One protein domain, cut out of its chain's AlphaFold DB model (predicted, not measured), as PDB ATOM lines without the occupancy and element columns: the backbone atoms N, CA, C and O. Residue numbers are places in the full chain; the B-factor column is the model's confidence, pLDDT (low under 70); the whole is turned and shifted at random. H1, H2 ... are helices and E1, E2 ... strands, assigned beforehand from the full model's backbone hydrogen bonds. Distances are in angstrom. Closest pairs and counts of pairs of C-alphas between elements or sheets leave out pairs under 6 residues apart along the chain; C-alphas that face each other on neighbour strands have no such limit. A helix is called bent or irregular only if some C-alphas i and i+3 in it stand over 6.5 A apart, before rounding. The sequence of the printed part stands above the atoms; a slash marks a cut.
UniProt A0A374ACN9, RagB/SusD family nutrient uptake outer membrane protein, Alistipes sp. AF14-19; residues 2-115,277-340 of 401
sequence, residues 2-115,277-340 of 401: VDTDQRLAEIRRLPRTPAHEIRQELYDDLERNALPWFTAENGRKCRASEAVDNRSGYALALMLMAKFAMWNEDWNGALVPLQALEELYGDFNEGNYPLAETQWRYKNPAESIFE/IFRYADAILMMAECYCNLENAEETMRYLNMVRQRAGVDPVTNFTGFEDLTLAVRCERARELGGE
ATOM      1  N   VAL A   2      50.872 160.482 103.592       55.25
ATOM      2  CA  VAL A   2      49.814 160.892 102.632       55.25
ATOM      3  C   VAL A   2      50.334 161.599 101.359       55.25
ATOM      4  O   VAL A   2      49.822 161.347 100.275       55.25
ATOM      5  N   ASP A   3      51.387 162.420 101.456       60.47
ATOM      6  CA  ASP A   3      51.976 163.138 100.299       60.47
ATOM      7  C   ASP A   3      52.620 162.185  99.266       60.47
ATOM      8  O   ASP A   3      52.657 162.453  98.068       60.47
ATOM      9  N   THR A   4      53.085 161.015  99.712       72.44
ATOM     10  CA  THR A   4      53.733 160.026  98.842       72.44
ATOM     11  C   THR A   4      52.710 159.261  98.002       72.44
ATOM     12  O   THR A   4      52.931 159.054  96.812       72.44
ATOM     13  N   ASP A   5      51.561 158.907  98.584       79.00
ATOM     14  CA  ASP A   5      50.499 158.179  97.878       79.00
ATOM     15  C   ASP A   5      49.787 159.052  96.839       79.00
ATOM     16  O   ASP A   5      49.465 158.573  95.750       79.00
ATOM     17  N   GLN A   6      49.597 160.344  97.132       82.81
ATOM     18  CA  GLN A   6      49.020 161.286  96.173       82.81
ATOM     19  C   GLN A   6      49.946 161.501  94.969       82.81
ATOM     20  O   GLN A   6      49.504 161.360  93.829       82.81
ATOM     21  N   ARG A   7      51.246 161.738  95.196       84.94
ATOM     22  CA  ARG A   7      52.225 161.854  94.102       84.94
ATOM     23  C   ARG A   7      52.318 160.583  93.266       84.94
ATOM     24  O   ARG A   7      52.402 160.657  92.046       84.94
ATOM     25  N   LEU A   8      52.276 159.405  93.892       83.12
ATOM     26  CA  LEU A   8      52.253 158.139  93.157       83.12
ATOM     27  C   LEU A   8      50.979 157.991  92.313       83.12
ATOM     28  O   LEU A   8      51.047 157.457  91.208       83.12
ATOM     29  N   ALA A   9      49.831 158.471  92.796       83.44
ATOM     30  CA  ALA A   9      48.591 158.486  92.024       83.44
ATOM     31  C   ALA A   9      48.660 159.439  90.817       83.44
ATOM     32  O   ALA A   9      48.138 159.103  89.755       83.44
ATOM     33  N   GLU A  10      49.333 160.583  90.955       85.81
ATOM     34  CA  GLU A  10      49.588 161.528  89.860       85.81
ATOM     35  C   GLU A  10      50.554 160.937  88.822       85.81
ATOM     36  O   GLU A  10      50.227 160.901  87.636       85.81
ATOM     37  N   ILE A  11      51.690 160.376  89.261       85.00
ATOM     38  CA  ILE A  11      52.694 159.743  88.386       85.00
ATOM     39  C   ILE A  11      52.074 158.618  87.552       85.00
ATOM     40  O   ILE A  11      52.350 158.505  86.360       85.00
ATOM     41  N   ARG A  12      51.201 157.802  88.156       85.12
ATOM     42  CA  ARG A  12      50.526 156.693  87.459       85.12
ATOM     43  C   ARG A  12      49.670 157.153  86.282       85.12
ATOM     44  O   ARG A  12      49.408 156.345  85.401       85.12
ATOM     45  N   ARG A  13      49.229 158.413  86.267       87.50
ATOM     46  CA  ARG A  13      48.346 158.979  85.237       87.50
ATOM     47  C   ARG A  13      49.070 159.883  84.243       87.50
ATOM     48  O   ARG A  13      48.406 160.533  83.440       87.50
ATOM     49  N   LEU A  14      50.402 159.948  84.290       89.75
ATOM     50  CA  LEU A  14      51.161 160.725  83.317       89.75
ATOM     51  C   LEU A  14      50.921 160.185  81.896       89.75
ATOM     52  O   LEU A  14      50.952 158.968  81.692       89.75
ATOM     53  N   PRO A  15      50.675 161.070  80.912       89.88
ATOM     54  CA  PRO A  15      50.494 160.660  79.531       89.88
ATOM     55  C   PRO A  15      51.818 160.235  78.897       89.88
ATOM     56  O   PRO A  15      52.905 160.447  79.436       89.88
ATOM     57  N   ARG A  16      51.720 159.653  77.703       92.12
ATOM     58  CA  ARG A  16      52.888 159.373  76.866       92.12
ATOM     59  C   ARG A  16      53.409 160.673  76.260       92.12
ATOM     60  O   ARG A  16      52.627 161.461  75.737       92.12
ATOM     61  N   THR A  17      54.725 160.830  76.233       94.06
ATOM     62  CA  THR A  17      55.383 161.840  75.398       94.06
ATOM     63  C   THR A  17      55.544 161.298  73.972       94.06
ATOM     64  O   THR A  17      55.885 160.117  73.810       94.06
ATOM     65  N   PRO A  18      55.308 162.106  72.923       94.56
ATOM     66  CA  PRO A  18      55.566 161.702  71.545       94.56
ATOM     67  C   PRO A  18      57.006 161.224  71.340       94.56
ATOM     68  O   PRO A  18      57.961 161.822  71.829       94.56
ATOM     69  N   ALA A  19      57.185 160.142  70.577       94.94
ATOM     70  CA  ALA A  19      58.507 159.543  70.384       94.94
ATOM     71  C   ALA A  19      59.503 160.499  69.701       94.94
ATOM     72  O   ALA A  19      60.698 160.423  69.975       94.94
ATOM     73  N   HIS A  20      59.007 161.397  68.843       97.19
ATOM     74  CA  HIS A  20      59.807 162.453  68.224       97.19
ATOM     75  C   HIS A  20      60.430 163.383  69.275       97.19
ATOM     76  O   HIS A  20      61.637 163.608  69.251       97.19
ATOM     77  N   GLU A  21      59.623 163.860  70.228       98.25
ATOM     78  CA  GLU A  21      60.068 164.738  71.318       98.25
ATOM     79  C   GLU A  21      61.057 164.033  72.247       98.25
ATOM     80  O   GLU A  21      62.084 164.607  72.586       98.25
ATOM     81  N   ILE A  22      60.806 162.763  72.594       98.31
ATOM     82  CA  ILE A  22      61.738 161.976  73.416       98.31
ATOM     83  C   ILE A  22      63.106 161.883  72.735       98.31
ATOM     84  O   ILE A  22      64.132 162.080  73.376       98.31
ATOM     85  N   ARG A  23      63.142 161.569  71.436       98.31
ATOM     86  CA  ARG A  23      64.406 161.448  70.699       98.31
ATOM     87  C   ARG A  23      65.120 162.782  70.550       98.31
ATOM     88  O   ARG A  23      66.341 162.791  70.645       98.31
ATOM     89  N   GLN A  24      64.377 163.871  70.357       98.50
ATOM     90  CA  GLN A  24      64.964 165.207  70.323       98.50
ATOM     91  C   GLN A  24      65.599 165.553  71.670       98.50
ATOM     92  O   GLN A  24      66.757 165.940  71.704       98.50
ATOM     93  N   GLU A  25      64.898 165.327  72.783       98.38
ATOM     94  CA  GLU A  25      65.455 165.596  74.112       98.38
ATOM     95  C   GLU A  25      66.679 164.719  74.408       98.38
ATOM     96  O   GLU A  25      67.653 165.194  74.977       98.38
ATOM     97  N   LEU A  26      66.677 163.449  73.987       98.50
ATOM     98  CA  LEU A  26      67.842 162.571  74.148       98.50
ATOM     99  C   LEU A  26      69.034 163.003  73.282       98.50
ATOM    100  O   LEU A  26      70.176 162.870  73.718       98.50
ATOM    101  N   TYR A  27      68.789 163.494  72.064       98.56
ATOM    102  CA  TYR A  27      69.830 164.094  71.226       98.56
ATOM    103  C   TYR A  27      70.438 165.308  71.936       98.56
ATOM    104  O   TYR A  27      71.649 165.385  72.134       98.56
ATOM    105  N   ASP A  28      69.573 166.216  72.370       98.25
ATOM    106  CA  ASP A  28      69.913 167.462  73.038       98.25
ATOM    107  C   ASP A  28      70.658 167.245  74.368       98.25
ATOM    108  O   ASP A  28      71.605 167.966  74.681       98.25
ATOM    109  N   ASP A  29      70.249 166.257  75.168       98.19
ATOM    110  CA  ASP A  29      70.907 165.891  76.426       98.19
ATOM    111  C   ASP A  29      72.326 165.364  76.174       98.19
ATOM    112  O   ASP A  29      73.283 165.779  76.836       98.19
ATOM    113  N   LEU A  30      72.500 164.516  75.154       98.06
ATOM    114  CA  LEU A  30      73.826 164.056  74.746       98.06
ATOM    115  C   LEU A  30      74.702 165.220  74.274       98.06
ATOM    116  O   LEU A  30      75.859 165.311  74.684       98.06
ATOM    117  N   GLU A  31      74.162 166.121  73.457       97.88
ATOM    118  CA  GLU A  31      74.896 167.269  72.928       97.88
ATOM    119  C   GLU A  31      75.309 168.257  74.024       97.88
ATOM    120  O   GLU A  31      76.473 168.654  74.097       97.88
ATOM    121  N   ARG A  32      74.372 168.648  74.894       97.56
ATOM    122  CA  ARG A  32      74.600 169.685  75.910       97.56
ATOM    123  C   ARG A  32      75.360 169.170  77.124       97.56
ATOM    124  O   ARG A  32      76.170 169.908  77.681       97.56
ATOM    125  N   ASN A  33      75.091 167.934  77.547       95.75
ATOM    126  CA  ASN A  33      75.551 167.431  78.842       95.75
ATOM    127  C   ASN A  33      76.614 166.332  78.718       95.75
ATOM    128  O   ASN A  33      77.525 166.287  79.547       95.75
ATOM    129  N   ALA A  34      76.546 165.462  77.700       94.56
ATOM    130  CA  ALA A  34      77.490 164.349  77.566       94.56
ATOM    131  C   ALA A  34      78.736 164.711  76.739       94.56
ATOM    132  O   ALA A  34      79.855 164.557  77.232       94.56
ATOM    133  N   LEU A  35      78.572 165.206  75.504       95.56
ATOM    134  CA  LEU A  35      79.696 165.496  74.602       95.56
ATOM    135  C   LEU A  35      80.757 166.427  75.213       95.56
ATOM    136  O   LEU A  35      81.937 166.090  75.092       95.56
ATOM    137  N   PRO A  36      80.409 167.529  75.911       95.88
ATOM    138  CA  PRO A  36      81.405 168.437  76.478       95.88
ATOM    139  C   PRO A  36      82.242 167.804  77.593       95.88
ATOM    140  O   PRO A  36      83.337 168.281  77.886       95.88
ATOM    141  N   TRP A  37      81.746 166.734  78.224       94.31
ATOM    142  CA  TRP A  37      82.491 166.012  79.248       94.31
ATOM    143  C   TRP A  37      83.558 165.093  78.646       94.31
ATOM    144  O   TRP A  37      84.548 164.792  79.310       94.31
ATOM    145  N   PHE A  38      83.404 164.642  77.401       94.25
ATOM    146  CA  PHE A  38      84.397 163.791  76.755       94.25
ATOM    147  C   PHE A  38      85.486 164.638  76.093       94.25
ATOM    148  O   PHE A  38      85.278 165.214  75.025       94.25
ATOM    149  N   THR A  39      86.673 164.688  76.698       93.19
ATOM    150  CA  THR A  39      87.781 165.511  76.198       93.19
ATOM    151  C   THR A  39      89.017 164.669  75.886       93.19
ATOM    152  O   THR A  39      89.094 163.482  76.224       93.19
ATOM    153  N   ALA A  40      89.984 165.259  75.183       91.06
ATOM    154  CA  ALA A  40      91.261 164.593  74.937       91.06
ATOM    155  C   ALA A  40      92.067 164.474  76.242       91.06
ATOM    156  O   ALA A  40      92.689 163.447  76.499       91.06
ATOM    157  N   GLU A  41      91.994 165.490  77.107       91.88
ATOM    158  CA  GLU A  41      92.736 165.578  78.369       91.88
ATOM    159  C   GLU A  41      92.308 164.505  79.370       91.88
ATOM    160  O   GLU A  41      93.149 163.965  80.087       91.88
ATOM    161  N   ASN A  42      91.014 164.175  79.420       90.56
ATOM    162  CA  ASN A  42      90.523 163.084  80.262       90.56
ATOM    163  C   ASN A  42      90.529 161.716  79.559       90.56
ATOM    164  O   ASN A  42      90.072 160.732  80.144       90.56
ATOM    165  N   GLY A  43      91.044 161.651  78.324       88.38
ATOM    166  CA  GLY A  43      91.165 160.421  77.544       88.38
ATOM    167  C   GLY A  43      89.825 159.787  77.167       88.38
ATOM    168  O   GLY A  43      89.769 158.574  76.979       88.38
ATOM    169  N   ARG A  44      88.732 160.563  77.109       90.88
ATOM    170  CA  ARG A  44      87.389 160.048  76.775       90.88
ATOM    171  C   ARG A  44      86.885 160.468  75.397       90.88
ATOM    172  O   ARG A  44      85.914 159.880  74.918       90.88
ATOM    173  N   LYS A  45      87.539 161.436  74.746       94.44
ATOM    174  CA  LYS A  45      87.337 161.757  73.324       94.44
ATOM    175  C   LYS A  45      88.199 160.847  72.440       94.44
ATOM    176  O   LYS A  45      89.142 161.298  71.800       94.44
ATOM    177  N   CYS A  46      87.902 159.555  72.466       94.62
ATOM    178  CA  CYS A  46      88.641 158.508  71.759       94.62
ATOM    179  C   CYS A  46      87.681 157.446  71.205       94.62
ATOM    180  O   CYS A  46      86.469 157.491  71.467       94.62
ATOM    181  N   ARG A  47      88.208 156.495  70.426       95.25
ATOM    182  CA  ARG A  47      87.429 155.329  69.981       95.25
ATOM    183  C   ARG A  47      87.079 154.458  71.181       95.25
ATOM    184  O   ARG A  47      87.805 154.419  72.172       95.25
ATOM    185  N   ALA A  48      85.993 153.696  71.086       92.69
ATOM    186  CA  ALA A  48      85.585 152.829  72.193       92.69
ATOM    187  C   ALA A  48      86.651 151.772  72.547       92.69
ATOM    188  O   ALA A  48      86.854 151.489  73.723       92.69
ATOM    189  N   SER A  49      87.380 151.256  71.550       91.12
ATOM    190  CA  SER A  49      88.502 150.321  71.733       91.12
ATOM    191  C   SER A  49      89.721 150.933  72.437       91.12
ATOM    192  O   SER A  49      90.601 150.210  72.890       91.12
ATOM    193  N   GLU A  50      89.799 152.262  72.497       92.44
ATOM    194  CA  GLU A  50      90.884 153.020  73.132       92.44
ATOM    195  C   GLU A  50      90.471 153.546  74.514       92.44
ATOM    196  O   GLU A  50      91.302 154.051  75.272       92.44
ATOM    197  N   ALA A  51      89.184 153.454  74.855       88.25
ATOM    198  CA  ALA A  51      88.656 153.955  76.107       88.25
ATOM    199  C   ALA A  51      89.086 153.057  77.272       88.25
ATOM    200  O   ALA A  51      88.880 151.841  77.263       88.25
ATOM    201  N   VAL A  52      89.611 153.676  78.332       81.62
ATOM    202  CA  VAL A  52      89.947 152.959  79.568       81.62
ATOM    203  C   VAL A  52      88.692 152.256  80.105       81.62
ATOM    204  O   VAL A  52      87.612 152.859  80.196       81.62
ATOM    205  N   ASP A  53      88.862 150.975  80.440       82.81
ATOM    206  CA  ASP A  53      87.848 150.049  80.960       82.81
ATOM    207  C   ASP A  53      86.727 149.652  79.980       82.81
ATOM    208  O   ASP A  53      85.698 149.128  80.414       82.81
ATOM    209  N   ASN A  54      86.888 149.888  78.668       82.69
ATOM    210  CA  ASN A  54      85.892 149.557  77.630       82.69
ATOM    211  C   ASN A  54      84.502 150.173  77.898       82.69
ATOM    212  O   ASN A  54      83.460 149.609  77.552       82.69
ATOM    213  N   ARG A  55      84.468 151.318  78.587       82.12
ATOM    214  CA  ARG A  55      83.228 152.017  78.943       82.12
ATOM    215  C   ARG A  55      82.738 152.873  77.782       82.12
ATOM    216  O   ARG A  55      83.527 153.446  77.037       82.12
ATOM    217  N   SER A  56      81.417 153.022  77.703       85.31
ATOM    218  CA  SER A  56      80.753 153.998  76.840       85.31
ATOM    219  C   SER A  56      81.383 155.389  76.963       85.31
ATOM    220  O   SER A  56      81.655 155.855  78.070       85.31
ATOM    221  N   GLY A  57      81.577 156.053  75.826       92.69
ATOM    222  CA  GLY A  57      82.223 157.361  75.752       92.69
ATOM    223  C   GLY A  57      81.782 158.155  74.528       92.69
ATOM    224  O   GLY A  57      80.683 157.946  74.008       92.69
ATOM    225  N   TYR A  58      82.662 159.035  74.051       96.62
ATOM    226  CA  TYR A  58      82.383 159.982  72.970       96.62
ATOM    227  C   TYR A  58      81.796 159.334  71.710       96.62
ATOM    228  O   TYR A  58      80.748 159.764  71.232       96.62
ATOM    229  N   ALA A  59      82.404 158.247  71.224       97.12
ATOM    230  CA  ALA A  59      81.928 157.535  70.039       97.12
ATOM    231  C   ALA A  59      80.474 157.038  70.178       97.12
ATOM    232  O   ALA A  59      79.685 157.141  69.240       97.12
ATOM    233  N   LEU A  60      80.085 156.532  71.355       97.19
ATOM    234  CA  LEU A  60      78.710 156.078  71.576       97.19
ATOM    235  C   LEU A  60      77.729 157.253  71.612       97.19
ATOM    236  O   LEU A  60      76.644 157.141  71.049       97.19
ATOM    237  N   ALA A  61      78.099 158.368  72.246       98.19
ATOM    238  CA  ALA A  61      77.245 159.552  72.281       98.19
ATOM    239  C   ALA A  61      76.949 160.065  70.863       98.19
ATOM    240  O   ALA A  61      75.782 160.227  70.514       98.19
ATOM    241  N   LEU A  62      77.977 160.189  70.014       98.69
ATOM    242  CA  LEU A  62      77.805 160.553  68.604       98.69
ATOM    243  C   LEU A  62      76.906 159.556  67.856       98.69
ATOM    244  O   LEU A  62      75.975 159.949  67.157       98.69
ATOM    245  N   MET A  63      77.128 158.253  68.042       98.62
ATOM    246  CA  MET A  63      76.331 157.219  67.378       98.62
ATOM    247  C   MET A  63      74.849 157.261  67.782       98.62
ATOM    248  O   MET A  63      73.967 157.071  66.943       98.62
ATOM    249  N   LEU A  64      74.557 157.518  69.060       98.62
ATOM    250  CA  LEU A  64      73.187 157.663  69.551       98.62
ATOM    251  C   LEU A  64      72.528 158.933  69.011       98.62
ATOM    252  O   LEU A  64      71.403 158.848  68.522       98.62
ATOM    253  N   MET A  65      73.235 160.067  69.023       98.81
ATOM    254  CA  MET A  65      72.763 161.319  68.423       98.81
ATOM    255  C   MET A  65      72.391 161.121  66.949       98.81
ATOM    256  O   MET A  65      71.259 161.403  66.558       98.81
ATOM    257  N   ALA A  66      73.285 160.527  66.154       98.88
ATOM    258  CA  ALA A  66      73.024 160.215  64.750       98.88
ATOM    259  C   ALA A  66      71.757 159.363  64.574       98.88
ATOM    260  O   ALA A  66      70.894 159.668  63.751       98.88
ATOM    261  N   LYS A  67      71.602 158.306  65.382       98.62
ATOM    262  CA  LYS A  67      70.413 157.446  65.332       98.62
ATOM    263  C   LYS A  67      69.142 158.203  65.714       98.62
ATOM    264  O   LYS A  67      68.133 158.019  65.039       98.62
ATOM    265  N   PHE A  68      69.157 159.034  66.756       98.75
ATOM    266  CA  PHE A  68      67.984 159.817  67.154       98.75
ATOM    267  C   PHE A  68      67.548 160.791  66.060       98.75
ATOM    268  O   PHE A  68      66.364 160.799  65.719       98.75
ATOM    269  N   ALA A  69      68.496 161.510  65.455       98.75
ATOM    270  CA  ALA A  69      68.234 162.413  64.339       98.75
ATOM    271  C   ALA A  69      67.656 161.662  63.123       98.75
ATOM    272  O   ALA A  69      66.590 162.021  62.629       98.75
ATOM    273  N   MET A  70      68.251 160.530  62.721       98.69
ATOM    274  CA  MET A  70      67.715 159.703  61.625       98.69
ATOM    275  C   MET A  70      66.307 159.162  61.905       98.69
ATOM    276  O   MET A  70      65.506 159.035  60.983       98.69
ATOM    277  N   TRP A  71      65.985 158.813  63.157       98.12
ATOM    278  CA  TRP A  71      64.631 158.404  63.568       98.12
ATOM    279  C   TRP A  71      63.608 159.540  63.554       98.12
ATOM    280  O   TRP A  71      62.410 159.259  63.518       98.12
ATOM    281  N   ASN A  72      64.066 160.787  63.601       98.44
ATOM    282  CA  ASN A  72      63.253 161.979  63.384       98.44
ATOM    283  C   ASN A  72      63.319 162.474  61.929       98.44
ATOM    284  O   ASN A  72      62.759 163.523  61.635       98.44
ATOM    285  N   GLU A  73      63.973 161.723  61.034       98.25
ATOM    286  CA  GLU A  73      64.192 162.087  59.625       98.25
ATOM    287  C   GLU A  73      64.954 163.416  59.445       98.25
ATOM    288  O   GLU A  73      64.923 164.030  58.380       98.25
ATOM    289  N   ASP A  74      65.703 163.842  60.468       98.62
ATOM    290  CA  ASP A  74      66.639 164.960  60.378       98.62
ATOM    291  C   ASP A  74      67.990 164.464  59.851       98.62
ATOM    292  O   ASP A  74      68.925 164.159  60.596       98.62
ATOM    293  N   TRP A  75      68.081 164.334  58.528       98.75
ATOM    294  CA  TRP A  75      69.273 163.811  57.859       98.75
ATOM    295  C   TRP A  75      70.479 164.740  57.998       98.75
ATOM    296  O   TRP A  75      71.596 164.260  58.170       98.75
ATOM    297  N   ASN A  76      70.271 166.061  57.970       98.62
ATOM    298  CA  ASN A  76      71.360 167.023  58.144       98.62
ATOM    299  C   ASN A  76      71.879 167.011  59.587       98.62
ATOM    300  O   ASN A  76      73.092 166.967  59.790       98.62
ATOM    301  N   GLY A  77      70.982 166.977  60.577       98.38
ATOM    302  CA  GLY A  77      71.357 166.823  61.981       98.38
ATOM    303  C   GLY A  77      72.046 165.490  62.264       98.38
ATOM    304  O   GLY A  77      72.964 165.442  63.074       98.38
ATOM    305  N   ALA A  78      71.686 164.417  61.552       98.88
ATOM    306  CA  ALA A  78      72.365 163.128  61.662       98.88
ATOM    307  C   ALA A  78      73.787 163.133  61.076       98.88
ATOM    308  O   ALA A  78      74.668 162.474  61.630       98.88
ATOM    309  N   LEU A  79      74.031 163.869  59.983       98.88
ATOM    310  CA  LEU A  79      75.357 163.950  59.359       98.88
ATOM    311  C   LEU A  79      76.405 164.575  60.292       98.88
ATOM    312  O   LEU A  79      77.550 164.140  60.264       98.88
ATOM    313  N   VAL A  80      76.030 165.524  61.156       98.56
ATOM    314  CA  VAL A  80      76.961 166.198  62.083       98.56
ATOM    315  C   VAL A  80      77.711 165.205  62.996       98.56
ATOM    316  O   VAL A  80      78.942 165.140  62.931       98.56
ATOM    317  N   PRO A  81      77.040 164.383  63.828       98.81
ATOM    318  CA  PRO A  81      77.727 163.394  64.649       98.81
ATOM    319  C   PRO A  81      78.346 162.248  63.835       98.81
ATOM    320  O   PRO A  81      79.332 161.662  64.282       98.81
ATOM    321  N   LEU A  82      77.810 161.916  62.655       98.94
ATOM    322  CA  LEU A  82      78.398 160.883  61.797       98.94
ATOM    323  C   LEU A  82      79.734 161.323  61.179       98.94
ATOM    324  O   LEU A  82      80.664 160.524  61.133       98.94
ATOM    325  N   GLN A  83      79.863 162.586  60.772       98.75
ATOM    326  CA  GLN A  83      81.127 163.162  60.305       98.75
ATOM    327  C   GLN A  83      82.155 163.216  61.439       98.75
ATOM    328  O   GLN A  83      83.304 162.838  61.242       98.75
ATOM    329  N   ALA A  84      81.737 163.563  62.662       98.50
ATOM    330  CA  ALA A  84      82.616 163.490  63.832       98.50
ATOM    331  C   ALA A  84      83.075 162.048  64.145       98.50
ATOM    332  O   ALA A  84      84.203 161.835  64.598       98.50
ATOM    333  N   LEU A  85      82.228 161.039  63.894       98.69
ATOM    334  CA  LEU A  85      82.635 159.631  63.952       98.69
ATOM    335  C   LEU A  85      83.624 159.279  62.836       98.69
ATOM    336  O   LEU A  85      84.592 158.574  63.108       98.69
ATOM    337  N   GLU A  86      83.409 159.764  61.613       98.62
ATOM    338  CA  GLU A  86      84.335 159.552  60.496       98.62
ATOM    339  C   GLU A  86      85.710 160.167  60.770       98.62
ATOM    340  O   GLU A  86      86.721 159.502  60.571       98.62
ATOM    341  N   GLU A  87      85.774 161.374  61.330       98.25
ATOM    342  CA  GLU A  87      87.032 161.992  61.767       98.25
ATOM    343  C   GLU A  87      87.742 161.162  62.848       98.25
ATOM    344  O   GLU A  87      88.964 161.003  62.826       98.25
ATOM    345  N   LEU A  88      86.982 160.602  63.795       97.69
ATOM    346  CA  LEU A  88      87.522 159.814  64.901       97.69
ATOM    347  C   LEU A  88      88.042 158.438  64.449       97.69
ATOM    348  O   LEU A  88      89.092 157.975  64.910       97.69
ATOM    349  N   TYR A  89      87.310 157.763  63.564       98.19
ATOM    350  CA  TYR A  89      87.620 156.409  63.101       98.19
ATOM    351  C   TYR A  89      88.473 156.394  61.812       98.19
ATOM    352  O   TYR A  89      89.208 155.436  61.564       98.19
ATOM    353  N   GLY A  90      88.486 157.462  61.025       97.94
ATOM    354  CA  GLY A  90      89.285 157.575  59.806       97.94
ATOM    355  C   GLY A  90      88.892 156.568  58.719       97.94
ATOM    356  O   GLY A  90      87.746 156.114  58.641       97.94
ATOM    357  N   ASP A  91      89.857 156.208  57.871       97.38
ATOM    358  CA  ASP A  91      89.615 155.433  56.651       97.38
ATOM    359  C   ASP A  91      89.039 154.039  56.918       97.38
ATOM    360  O   ASP A  91      89.672 153.186  57.549       97.38
ATOM    361  N   PHE A  92      87.865 153.769  56.347       98.50
ATOM    362  CA  PHE A  92      87.220 152.464  56.416       98.50
ATOM    363  C   PHE A  92      87.682 151.538  55.281       98.50
ATOM    364  O   PHE A  92      87.295 151.714  54.126       98.50
ATOM    365  N   ASN A  93      88.491 150.527  55.599       97.44
ATOM    366  CA  ASN A  93      88.957 149.515  54.647       97.44
ATOM    367  C   ASN A  93      89.324 148.200  55.363       97.44
ATOM    368  O   ASN A  93      89.374 148.152  56.588       97.44
ATOM    369  N   GLU A  94      89.596 147.138  54.598       95.88
ATOM    370  CA  GLU A  94      89.945 145.806  55.133       95.88
ATOM    371  C   GLU A  94      91.231 145.804  55.977       95.88
ATOM    372  O   GLU A  94      91.354 144.987  56.881       95.88
ATOM    373  N   GLY A  95      92.181 146.706  55.708       97.19
ATOM    374  CA  GLY A  95      93.421 146.808  56.480       97.19
ATOM    375  C   GLY A  95      93.207 147.398  57.875       97.19
ATOM    376  O   GLY A  95      93.803 146.920  58.836       97.19
ATOM    377  N   ASN A  96      92.334 148.401  57.989       97.62
ATOM    378  CA  ASN A  96      92.018 149.057  59.260       97.62
ATOM    379  C   ASN A  96      90.916 148.330  60.048       97.62
ATOM    380  O   ASN A  96      90.927 148.346  61.277       97.62
ATOM    381  N   TYR A  97      89.960 147.710  59.347       97.94
ATOM    382  CA  TYR A  97      88.775 147.070  59.927       97.94
ATOM    383  C   TYR A  97      88.496 145.717  59.259       97.94
ATOM    384  O   TYR A  97      87.533 145.605  58.490       97.94
ATOM    385  N   PRO A  98      89.320 144.685  59.517       96.88
ATOM    386  CA  PRO A  98      89.214 143.409  58.821       96.88
ATOM    387  C   PRO A  98      87.856 142.736  59.030       96.88
ATOM    388  O   PRO A  98      87.375 142.616  60.161       96.88
ATOM    389  N   LEU A  99      87.263 142.184  57.966       94.88
ATOM    390  CA  LEU A  99      86.006 141.435  58.081       94.88
ATOM    391  C   LEU A  99      86.067 140.286  59.097       94.88
ATOM    392  O   LEU A  99      85.066 139.988  59.750       94.88
ATOM    393  N   ALA A 100      87.224 139.642  59.260       93.44
ATOM    394  CA  ALA A 100      87.392 138.555  60.218       93.44
ATOM    395  C   ALA A 100      87.100 138.992  61.668       93.44
ATOM    396  O   ALA A 100      86.559 138.194  62.438       93.44
ATOM    397  N   GLU A 101      87.370 140.253  62.017       95.81
ATOM    398  CA  GLU A 101      87.129 140.828  63.348       95.81
ATOM    399  C   GLU A 101      85.654 141.196  63.588       95.81
ATOM    400  O   GLU A 101      85.256 141.581  64.693       95.81
ATOM    401  N   THR A 102      84.786 141.014  62.583       95.31
ATOM    402  CA  THR A 102      83.326 141.124  62.754       95.31
ATOM    403  C   THR A 102      82.736 140.007  63.619       95.31
ATOM    404  O   THR A 102      81.624 140.141  64.129       95.31
ATOM    405  N   GLN A 103      83.475 138.910  63.807       94.62
ATOM    406  CA  GLN A 103      83.064 137.785  64.642       94.62
ATOM    407  C   GLN A 103      83.139 138.173  66.125       94.62
ATOM    408  O   GLN A 103      84.131 138.744  66.576       94.62
ATOM    409  N   TRP A 104      82.105 137.847  66.898       94.38
ATOM    410  CA  TRP A 104      81.901 138.367  68.258       94.38
ATOM    411  C   TRP A 104      82.896 137.849  69.308       94.38
ATOM    412  O   TRP A 104      82.997 138.408  70.401       94.38
ATOM    413  N   ARG A 105      83.677 136.821  68.964       91.81
ATOM    414  CA  ARG A 105      84.818 136.372  69.772       91.81
ATOM    415  C   ARG A 105      85.967 137.381  69.812       91.81
ATOM    416  O   ARG A 105      86.747 137.373  70.759       91.81
ATOM    417  N   TYR A 106      86.084 138.243  68.796       94.31
ATOM    418  CA  TYR A 106      87.027 139.356  68.813       94.31
ATOM    419  C   TYR A 106      86.408 140.492  69.621       94.31
ATOM    420  O   TYR A 106      85.451 141.140  69.187       94.31
ATOM    421  N   LYS A 107      86.940 140.676  70.829       92.62
ATOM    422  CA  LYS A 107      86.467 141.653  71.809       92.62
ATOM    423  C   LYS A 107      87.159 142.990  71.607       92.62
ATOM    424  O   LYS A 107      88.367 143.030  71.399       92.62
ATOM    425  N   ASN A 108      86.386 144.059  71.722       93.31
ATOM    426  CA  ASN A 108      86.806 145.449  71.616       93.31
ATOM    427  C   ASN A 108      87.677 145.741  70.376       93.31
ATOM    428  O   ASN A 108      88.688 146.434  70.511       93.31
ATOM    429  N   PRO A 109      87.347 145.217  69.172       95.31
ATOM    430  CA  PRO A 109      88.132 145.523  67.982       95.31
ATOM    431  C   PRO A 109      88.026 147.009  67.644       95.31
ATOM    432  O   PRO A 109      87.080 147.685  68.059       95.31
ATOM    433  N   ALA A 110      88.947 147.493  66.813       95.69
ATOM    434  CA  ALA A 110      89.021 148.902  66.432       95.69
ATOM    435  C   ALA A 110      87.718 149.440  65.809       95.69
ATOM    436  O   ALA A 110      87.424 150.623  65.936       95.69
ATOM    437  N   GLU A 111      86.921 148.587  65.153       97.38
ATOM    438  CA  GLU A 111      85.637 148.983  64.556       97.38
ATOM    439  C   GLU A 111      84.527 149.222  65.600       97.38
ATOM    440  O   GLU A 111      83.499 149.824  65.286       97.38
ATOM    441  N   SER A 112      84.676 148.715  66.828       96.19
ATOM    442  CA  SER A 112      83.619 148.741  67.843       96.19
ATOM    443  C   SER A 112      83.331 150.169  68.314       96.19
ATOM    444  O   SER A 112      84.241 150.956  68.575       96.19
ATOM    445  N   ILE A 113      82.044 150.507  68.425       97.00
ATOM    446  CA  ILE A 113      81.556 151.747  69.051       97.00
ATOM    447  C   ILE A 113      80.909 151.421  70.397       97.00
ATOM    448  O   ILE A 113      81.061 152.165  71.366       97.00
ATOM    449  N   PHE A 114      80.171 150.311  70.467       95.75
ATOM    450  CA  PHE A 114      79.589 149.833  71.710       95.75
ATOM    451  C   PHE A 114      79.322 148.336  71.664       95.75
ATOM    452  O   PHE A 114      78.684 147.821  70.739       95.75
ATOM    453  N   GLU A 115      79.763 147.655  72.713       93.50
ATOM    454  CA  GLU A 115      79.548 146.233  72.907       93.50
ATOM    455  C   GLU A 115      79.373 145.889  74.387       93.50
ATOM    456  O   GLU A 115      79.973 146.505  75.273       93.50
ATOM    457  N   ILE A 277      76.869 145.893  69.592       95.00
ATOM    458  CA  ILE A 277      75.626 146.642  69.418       95.00
ATOM    459  C   ILE A 277      75.801 147.662  68.300       95.00
ATOM    460  O   ILE A 277      74.979 147.702  67.388       95.00
ATOM    461  N   PHE A 278      76.885 148.444  68.339       97.44
ATOM    462  CA  PHE A 278      77.209 149.446  67.324       97.44
ATOM    463  C   PHE A 278      78.681 149.380  66.931       97.44
ATOM    464  O   PHE A 278      79.555 149.113  67.759       97.44
ATOM    465  N   ARG A 279      78.951 149.672  65.660       97.62
ATOM    466  CA  ARG A 279      80.294 149.690  65.077       97.62
ATOM    467  C   ARG A 279      80.369 150.641  63.898       97.62
ATOM    468  O   ARG A 279      79.340 151.050  63.362       97.62
ATOM    469  N   TYR A 280      81.584 150.965  63.491       98.62
ATOM    470  CA  TYR A 280      81.838 152.009  62.514       98.62
ATOM    471  C   TYR A 280      81.221 151.738  61.130       98.62
ATOM    472  O   TYR A 280      80.707 152.675  60.524       98.62
ATOM    473  N   ALA A 281      81.118 150.485  60.657       98.62
ATOM    474  CA  ALA A 281      80.422 150.227  59.386       98.62
ATOM    475  C   ALA A 281      78.932 150.625  59.408       98.62
ATOM    476  O   ALA A 281      78.377 150.960  58.364       98.62
ATOM    477  N   ASP A 282      78.273 150.585  60.574       98.69
ATOM    478  CA  ASP A 282      76.894 151.070  60.700       98.69
ATOM    479  C   ASP A 282      76.846 152.587  60.493       98.69
ATOM    480  O   ASP A 282      76.021 153.050  59.714       98.69
ATOM    481  N   ALA A 283      77.786 153.341  61.075       98.81
ATOM    482  CA  ALA A 283      77.907 154.785  60.856       98.81
ATOM    483  C   ALA A 283      78.194 155.127  59.379       98.81
ATOM    484  O   ALA A 283      77.541 156.003  58.819       98.81
ATOM    485  N   ILE A 284      79.079 154.381  58.706       98.94
ATOM    486  CA  ILE A 284      79.338 154.534  57.262       98.94
ATOM    487  C   ILE A 284      78.062 154.308  56.436       98.94
ATOM    488  O   ILE A 284      77.730 155.097  55.554       98.94
ATOM    489  N   LEU A 285      77.296 153.256  56.729       98.88
ATOM    490  CA  LEU A 285      76.043 153.002  56.012       98.88
ATOM    491  C   LEU A 285      74.926 153.979  56.397       98.88
ATOM    492  O   LEU A 285      74.025 154.208  55.593       98.88
ATOM    493  N   MET A 286      74.967 154.554  57.600       98.88
ATOM    494  CA  MET A 286      74.092 155.655  58.006       98.88
ATOM    495  C   MET A 286      74.426 156.938  57.233       98.88
ATOM    496  O   MET A 286      73.494 157.614  56.808       98.88
ATOM    497  N   MET A 287      75.707 157.232  56.967       98.88
ATOM    498  CA  MET A 287      76.115 158.330  56.074       98.88
ATOM    499  C   MET A 287      75.538 158.128  54.672       98.88
ATOM    500  O   MET A 287      74.860 159.016  54.157       98.88
ATOM    501  N   ALA A 288      75.715 156.934  54.089       98.88
ATOM    502  CA  ALA A 288      75.132 156.598  52.788       98.88
ATOM    503  C   ALA A 288      73.606 156.801  52.770       98.88
ATOM    504  O   ALA A 288      73.062 157.358  51.822       98.88
ATOM    505  N   GLU A 289      72.908 156.377  53.827       98.81
ATOM    506  CA  GLU A 289      71.461 156.560  53.945       98.81
ATOM    507  C   GLU A 289      71.058 158.038  54.053       98.81
ATOM    508  O   GLU A 289      70.121 158.455  53.372       98.81
ATOM    509  N   CYS A 290      71.752 158.839  54.866       98.88
ATOM    510  CA  CYS A 290      71.462 160.268  55.007       98.88
ATOM    511  C   CYS A 290      71.633 160.992  53.666       98.88
ATOM    512  O   CYS A 290      70.718 161.685  53.229       98.88
ATOM    513  N   TYR A 291      72.749 160.767  52.964       98.88
ATOM    514  CA  TYR A 291      72.968 161.358  51.641       98.88
ATOM    515  C   TYR A 291      71.956 160.884  50.598       98.88
ATOM    516  O   TYR A 291      71.562 161.674  49.743       98.88
ATOM    517  N   CYS A 292      71.481 159.640  50.690       98.75
ATOM    518  CA  CYS A 292      70.458 159.134  49.780       98.75
ATOM    519  C   CYS A 292      69.127 159.873  49.971       98.75
ATOM    520  O   CYS A 292      68.481 160.222  48.987       98.75
ATOM    521  N   ASN A 293      68.738 160.150  51.221       98.56
ATOM    522  CA  ASN A 293      67.527 160.919  51.537       98.56
ATOM    523  C   ASN A 293      67.671 162.420  51.235       98.56
ATOM    524  O   ASN A 293      66.673 163.102  51.025       98.56
ATOM    525  N   LEU A 294      68.904 162.929  51.188       98.69
ATOM    526  CA  LEU A 294      69.228 164.287  50.738       98.69
ATOM    527  C   LEU A 294      69.436 164.381  49.218       98.69
ATOM    528  O   LEU A 294      69.915 165.401  48.728       98.69
ATOM    529  N   GLU A 295      69.116 163.316  48.479       98.44
ATOM    530  CA  GLU A 295      69.261 163.232  47.026       98.44
ATOM    531  C   GLU A 295      70.689 163.537  46.519       98.44
ATOM    532  O   GLU A 295      70.897 164.077  45.430       98.44
ATOM    533  N   ASN A 296      71.710 163.135  47.284       98.56
ATOM    534  CA  ASN A 296      73.114 163.205  46.882       98.56
ATOM    535  C   ASN A 296      73.631 161.812  46.487       98.56
ATOM    536  O   ASN A 296      74.115 161.035  47.315       98.56
ATOM    537  N   ALA A 297      73.522 161.489  45.197       98.50
ATOM    538  CA  ALA A 297      73.898 160.181  44.663       98.50
ATOM    539  C   ALA A 297      75.405 159.886  44.771       98.50
ATOM    540  O   ALA A 297      75.779 158.745  45.038       98.50
ATOM    541  N   GLU A 298      76.262 160.894  44.578       98.38
ATOM    542  CA  GLU A 298      77.721 160.738  44.624       98.38
ATOM    543  C   GLU A 298      78.176 160.287  46.014       98.38
ATOM    544  O   GLU A 298      78.797 159.232  46.155       98.38
ATOM    545  N   GLU A 299      77.762 161.018  47.049       98.62
ATOM    546  CA  GLU A 299      78.120 160.696  48.431       98.62
ATOM    547  C   GLU A 299      77.458 159.398  48.904       98.62
ATOM    548  O   GLU A 299      78.097 158.576  49.565       98.62
ATOM    549  N   THR A 300      76.212 159.141  48.489       98.81
ATOM    550  CA  THR A 300      75.544 157.856  48.752       98.81
ATOM    551  C   THR A 300      76.378 156.688  48.232       98.81
ATOM    552  O   THR A 300      76.657 155.743  48.973       98.81
ATOM    553  N   MET A 301      76.796 156.749  46.962       98.69
ATOM    554  CA  MET A 301      77.602 155.700  46.342       98.69
ATOM    555  C   MET A 301      78.991 155.609  46.974       98.69
ATOM    556  O   MET A 301      79.479 154.496  47.158       98.69
ATOM    557  N   ARG A 302      79.614 156.732  47.358       98.56
ATOM    558  CA  ARG A 302      80.916 156.744  48.039       98.56
ATOM    559  C   ARG A 302      80.889 155.907  49.317       98.56
ATOM    560  O   ARG A 302      81.623 154.923  49.413       98.56
ATOM    561  N   TYR A 303      80.009 156.244  50.260       98.81
ATOM    562  CA  TYR A 303      79.918 155.542  51.545       98.81
ATOM    563  C   TYR A 303      79.413 154.102  51.398       98.81
ATOM    564  O   TYR A 303      79.926 153.190  52.050       98.81
ATOM    565  N   LEU A 304      78.458 153.861  50.493       98.75
ATOM    566  CA  LEU A 304      77.999 152.510  50.171       98.75
ATOM    567  C   LEU A 304      79.157 151.632  49.665       98.75
ATOM    568  O   LEU A 304      79.318 150.486  50.092       98.75
ATOM    569  N   ASN A 305      79.989 152.174  48.774       98.69
ATOM    570  CA  ASN A 305      81.085 151.439  48.156       98.69
ATOM    571  C   ASN A 305      82.234 151.139  49.118       98.69
ATOM    572  O   ASN A 305      82.879 150.111  48.933       98.69
ATOM    573  N   MET A 306      82.448 151.938  50.167       98.69
ATOM    574  CA  MET A 306      83.436 151.630  51.215       98.69
ATOM    575  C   MET A 306      83.153 150.263  51.866       98.69
ATOM    576  O   MET A 306      84.048 149.425  51.993       98.69
ATOM    577  N   VAL A 307      81.886 149.984  52.199       98.50
ATOM    578  CA  VAL A 307      81.483 148.687  52.775       98.50
ATOM    579  C   VAL A 307      81.557 147.557  51.754       98.50
ATOM    580  O   VAL A 307      82.071 146.478  52.063       98.50
ATOM    581  N   ARG A 308      81.104 147.811  50.522       97.81
ATOM    582  CA  ARG A 308      81.118 146.815  49.440       97.81
ATOM    583  C   ARG A 308      82.532 146.379  49.083       97.81
ATOM    584  O   ARG A 308      82.796 145.182  49.021       97.81
ATOM    585  N   GLN A 309      83.451 147.330  48.927       97.38
ATOM    586  CA  GLN A 309      84.848 147.059  48.590       97.38
ATOM    587  C   GLN A 309      85.532 146.213  49.664       97.38
ATOM    588  O   GLN A 309      86.168 145.214  49.330       97.38
ATOM    589  N   ARG A 310      85.331 146.529  50.952       97.12
ATOM    590  CA  ARG A 310      85.834 145.694  52.055       97.12
ATOM    591  C   ARG A 310      85.287 144.263  51.980       97.12
ATOM    592  O   ARG A 310      86.023 143.293  52.164       97.12
ATOM    593  N   ALA A 311      84.004 144.122  51.646       95.38
ATOM    594  CA  ALA A 311      83.361 142.825  51.463       95.38
ATOM    595  C   ALA A 311      83.778 142.074  50.186       95.38
ATOM    596  O   ALA A 311      83.341 140.940  49.980       95.38
ATOM    597  N   GLY A 312      84.627 142.665  49.339       93.38
ATOM    598  CA  GLY A 312      84.979 142.107  48.038       93.38
ATOM    599  C   GLY A 312      83.818 142.145  47.042       93.38
ATOM    600  O   GLY A 312      83.836 141.421  46.058       93.38
ATOM    601  N   VAL A 313      82.800 142.971  47.269       92.44
ATOM    602  CA  VAL A 313      81.649 143.128  46.375       92.44
ATOM    603  C   VAL A 313      81.910 144.282  45.412       92.44
ATOM    604  O   VAL A 313      82.498 145.298  45.787       92.44
ATOM    605  N   ASP A 314      81.474 144.135  44.163       92.50
ATOM    606  CA  ASP A 314      81.684 145.161  43.144       92.50
ATOM    607  C   ASP A 314      80.991 146.482  43.523       92.50
ATOM    608  O   ASP A 314      79.855 146.468  44.020       92.50
ATOM    609  N   PRO A 315      81.653 147.632  43.314       95.69
ATOM    610  CA  PRO A 315      81.081 148.927  43.650       95.69
ATOM    611  C   PRO A 315      79.855 149.236  42.780       95.69
ATOM    612  O   PRO A 315      79.774 148.846  41.618       95.69
ATOM    613  N   VAL A 316      78.904 149.978  43.341       95.25
ATOM    614  CA  VAL A 316      77.840 150.640  42.583       95.25
ATOM    615  C   VAL A 316      78.448 151.870  41.918       95.25
ATOM    616  O   VAL A 316      78.834 152.812  42.605       95.25
ATOM    617  N   THR A 317      78.577 151.851  40.592       93.31
ATOM    618  CA  THR A 317      79.173 152.961  39.823       93.31
ATOM    619  C   THR A 317      78.161 153.735  38.989       93.31
ATOM    620  O   THR A 317      78.443 154.855  38.576       93.31
ATOM    621  N   ASN A 318      76.994 153.146  38.723       91.50
ATOM    622  CA  ASN A 318      75.973 153.733  37.864       91.50
ATOM    623  C   ASN A 318      74.767 154.135  38.708       91.50
ATOM    624  O   ASN A 318      74.129 153.284  39.325       91.50
ATOM    625  N   PHE A 319      74.440 155.424  38.698       95.19
ATOM    626  CA  PHE A 319      73.210 155.925  39.291       95.19
ATOM    627  C   PHE A 319      72.025 155.660  38.355       95.19
ATOM    628  O   PHE A 319      71.999 156.156  37.230       95.19
ATOM    629  N   THR A 320      71.050 154.882  38.824       94.44
ATOM    630  CA  THR A 320      69.825 154.537  38.080       94.44
ATOM    631  C   THR A 320      68.559 155.156  38.681       94.44
ATOM    632  O   THR A 320      67.501 155.101  38.063       94.44
ATOM    633  N   GLY A 321      68.673 155.800  39.847       97.62
ATOM    634  CA  GLY A 321      67.576 156.447  40.566       97.62
ATOM    635  C   GLY A 321      67.716 156.293  42.082       97.62
ATOM    636  O   GLY A 321      68.390 155.383  42.570       97.62
ATOM    637  N   PHE A 322      67.083 157.183  42.853       97.75
ATOM    638  CA  PHE A 322      67.143 157.121  44.320       97.75
ATOM    639  C   PHE A 322      66.386 155.933  44.907       97.75
ATOM    640  O   PHE A 322      66.741 155.475  45.988       97.75
ATOM    641  N   GLU A 323      65.396 155.391  44.199       96.94
ATOM    642  CA  GLU A 323      64.717 154.160  44.609       96.94
ATOM    643  C   GLU A 323      65.690 152.969  44.617       96.94
ATOM    644  O   GLU A 323      65.835 152.290  45.639       96.94
ATOM    645  N   ASP A 324      66.440 152.788  43.526       96.25
ATOM    646  CA  ASP A 324      67.459 151.742  43.403       96.25
ATOM    647  C   ASP A 324      68.604 151.941  44.402       96.25
ATOM    648  O   ASP A 324      69.027 150.981  45.053       96.25
ATOM    649  N   LEU A 325      69.086 153.180  44.585       97.25
ATOM    650  CA  LEU A 325      70.110 153.470  45.595       97.25
ATOM    651  C   LEU A 325      69.603 153.224  47.019       97.25
ATOM    652  O   LEU A 325      70.312 152.613  47.820       97.25
ATOM    653  N   THR A 326      68.369 153.620  47.331       98.12
ATOM    654  CA  THR A 326      67.745 153.349  48.630       98.12
ATOM    655  C   THR A 326      67.677 151.845  48.873       98.12
ATOM    656  O   THR A 326      68.046 151.364  49.949       98.12
ATOM    657  N   LEU A 327      67.252 151.068  47.874       96.12
ATOM    658  CA  LEU A 327      67.237 149.613  47.967       96.12
ATOM    659  C   LEU A 327      68.650 149.045  48.156       96.12
ATOM    660  O   LEU A 327      68.835 148.168  49.006       96.12
ATOM    661  N   ALA A 328      69.647 149.551  47.426       96.81
ATOM    662  CA  ALA A 328      71.038 149.128  47.548       96.81
ATOM    663  C   ALA A 328      71.583 149.368  48.965       96.81
ATOM    664  O   ALA A 328      72.099 148.431  49.580       96.81
ATOM    665  N   VAL A 329      71.373 150.560  49.536       98.44
ATOM    666  CA  VAL A 329      71.754 150.899  50.920       98.44
ATOM    667  C   VAL A 329      71.051 149.978  51.922       98.44
ATOM    668  O   VAL A 329      71.699 149.361  52.772       98.44
ATOM    669  N   ARG A 330      69.732 149.793  51.793       97.62
ATOM    670  CA  ARG A 330      68.944 148.908  52.674       97.62
ATOM    671  C   ARG A 330      69.384 147.444  52.600       97.62
ATOM    672  O   ARG A 330      69.301 146.727  53.605       97.62
ATOM    673  N   CYS A 331      69.808 146.978  51.425       95.88
ATOM    674  CA  CYS A 331      70.356 145.636  51.233       95.88
ATOM    675  C   CYS A 331      71.755 145.511  51.835       95.88
ATOM    676  O   CYS A 331      72.045 144.499  52.468       95.88
ATOM    677  N   GLU A 332      72.609 146.517  51.660       97.88
ATOM    678  CA  GLU A 332      73.968 146.514  52.198       97.88
ATOM    679  C   GLU A 332      73.956 146.488  53.729       97.88
ATOM    680  O   GLU A 332      74.599 145.624  54.325       97.88
ATOM    681  N   ARG A 333      73.103 147.307  54.363       97.81
ATOM    682  CA  ARG A 333      72.845 147.251  55.814       97.81
ATOM    683  C   ARG A 333      72.419 145.858  56.276       97.81
ATOM    684  O   ARG A 333      72.883 145.379  57.305       97.81
ATOM    685  N   ALA A 334      71.573 145.174  55.503       95.12
ATOM    686  CA  ALA A 334      71.101 143.829  55.837       95.12
ATOM    687  C   ALA A 334      72.211 142.764  55.788       95.12
ATOM    688  O   ALA A 334      72.218 141.850  56.615       95.12
ATOM    689  N   ARG A 335      73.123 142.857  54.812       94.88
ATOM    690  CA  ARG A 335      74.267 141.938  54.672       94.88
ATOM    691  C   ARG A 335      75.295 142.187  55.763       94.88
ATOM    692  O   ARG A 335      75.779 141.247  56.382       94.88
ATOM    693  N   GLU A 336      75.600 143.460  55.984       97.12
ATOM    694  CA  GLU A 336      76.661 143.909  56.872       97.12
ATOM    695  C   GLU A 336      76.306 143.658  58.341       97.12
ATOM    696  O   GLU A 336      77.029 142.967  59.059       97.12
ATOM    697  N   LEU A 337      75.138 144.145  58.764       96.12
ATOM    698  CA  LEU A 337      74.692 144.184  60.162       96.12
ATOM    699  C   LEU A 337      73.765 143.012  60.516       96.12
ATOM    700  O   LEU A 337      73.041 143.044  61.517       96.12
ATOM    701  N   GLY A 338      73.753 141.966  59.684       91.75
ATOM    702  CA  GLY A 338      72.972 140.758  59.924       91.75
ATOM    703  C   GLY A 338      73.276 140.188  61.311       91.75
ATOM    704  O   GLY A 338      74.440 139.958  61.644       91.75
ATOM    705  N   GLY A 339      72.223 139.977  62.110       90.00
ATOM    706  CA  GLY A 339      72.293 139.447  63.479       90.00
ATOM    707  C   GLY A 339      72.770 140.429  64.559       90.00
ATOM    708  O   GLY A 339      72.795 140.058  65.724       90.00
ATOM    709  N   GLU A 340      73.079 141.682  64.218       94.06
ATOM    710  CA  GLU A 340      73.601 142.697  65.155       94.06
ATOM    711  C   GLU A 340      72.507 143.654  65.659       94.06
ATOM    712  O   GLU A 340      72.702 144.860  65.775       94.06
TER     713      GLU A 340
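AT A GLANCE: This is residues 2 to 115 and 277 to 340 of the 401 residues of the protein "RagB/SusD family nutrient uptake outer membrane protein" of Alistipes sp. AF14-19 (UniProt A0A374ACN9). A row of helices, H2, H3, H4 and H6, stands side by side at shallow tilts, and at its far end H6 makes a triangle with H7 and H8. A two-stranded antiparallel sheet, E1 and E2, packs on H3, and residues 2 to 18, with H1, stick out as a long arm. The printed part has 178 residues, with eight named helices and two named strands in the order H1 H2 H3 H4 H5 E1 E2 H6 H7 H8; the class is mostly helix. The whole is only just compact, close to loose, with a radius of gyration of the C-alphas of 18.9 A, and spans 69 by 40 by 29 A.

HOW THE PARTS SIT: The strands E1, residues 112 to 115, and E2, residues 277 to 279, are antiparallel neighbours at 170 degrees; N 113 and O 278 are 2.9 A apart, N 277 and O 114 2.9 A, within hydrogen-bond range. The closest C-alphas of E1 and H3, residues 58 to 71, are those of Leu 60 and Ile 113, 5.8 A apart. H3 forms helical hairpins with H2, residues 19 to 37, closest C-alphas Tyr 27 and Met 65 at 4.9 A, and with H4, residues 75 to 89, closest Ala 66 and Ala 78 at 4.3 A. H4 touches H6, residues 280 to 293, at a shallow tilt of 30 degrees, opposite ways, the C-alphas of Trp 75 and Cys 290 coming closest at 5.0 A. H6 is the hub; it forms a helical hairpin with H7, residues 297 to 310, closest C-alphas Ala 288 and Thr 300 at 4.2 A. H8, residues 322 to 336, touches H6 at a shallow tilt of 13 degrees, opposite ways, closest C-alphas Glu 289 and Val 329 at 6.4 A. H8 also touches H7, closest C-alphas Leu 304 and Val 329 at 6.5 A. H3, H4, H6, H7 and H8 are a bundle, helices grouped with their lines nearly aligned. H5, residues 99 to 102, is close to but not clearly touching H7, at 7.4 A between the C-alphas of Leu 99 and Arg 310. H1, residues 2 to 11, touches no helix. Every O i to N i+4 pair is within hydrogen-bond range in H1, H3, H6 and H8, against 12 of 15 in H2, 9 of 11 in H4 and 9 of 10 in H7; H5 is too short for one.

IN THESE COORDINATES: H1 begins at C-alpha 2 (49.814, 160.892, 102.632). H2, 26.4 A long, has a kink of 29 degrees near residue 31 and is only just irregular, C-alphas 32 and 35 being 6.7 A apart. H8, 20.6 A long, ends at C-alpha 336 (76.661, 143.909, 56.872).

THE WHOLE: Residues 116 to 276 are cut out, and C-alphas 115 and 277 are 5.3 A apart. The links H2 to H3 and H7 to H8 are long. Residues 2 and 3 are under pLDDT 70.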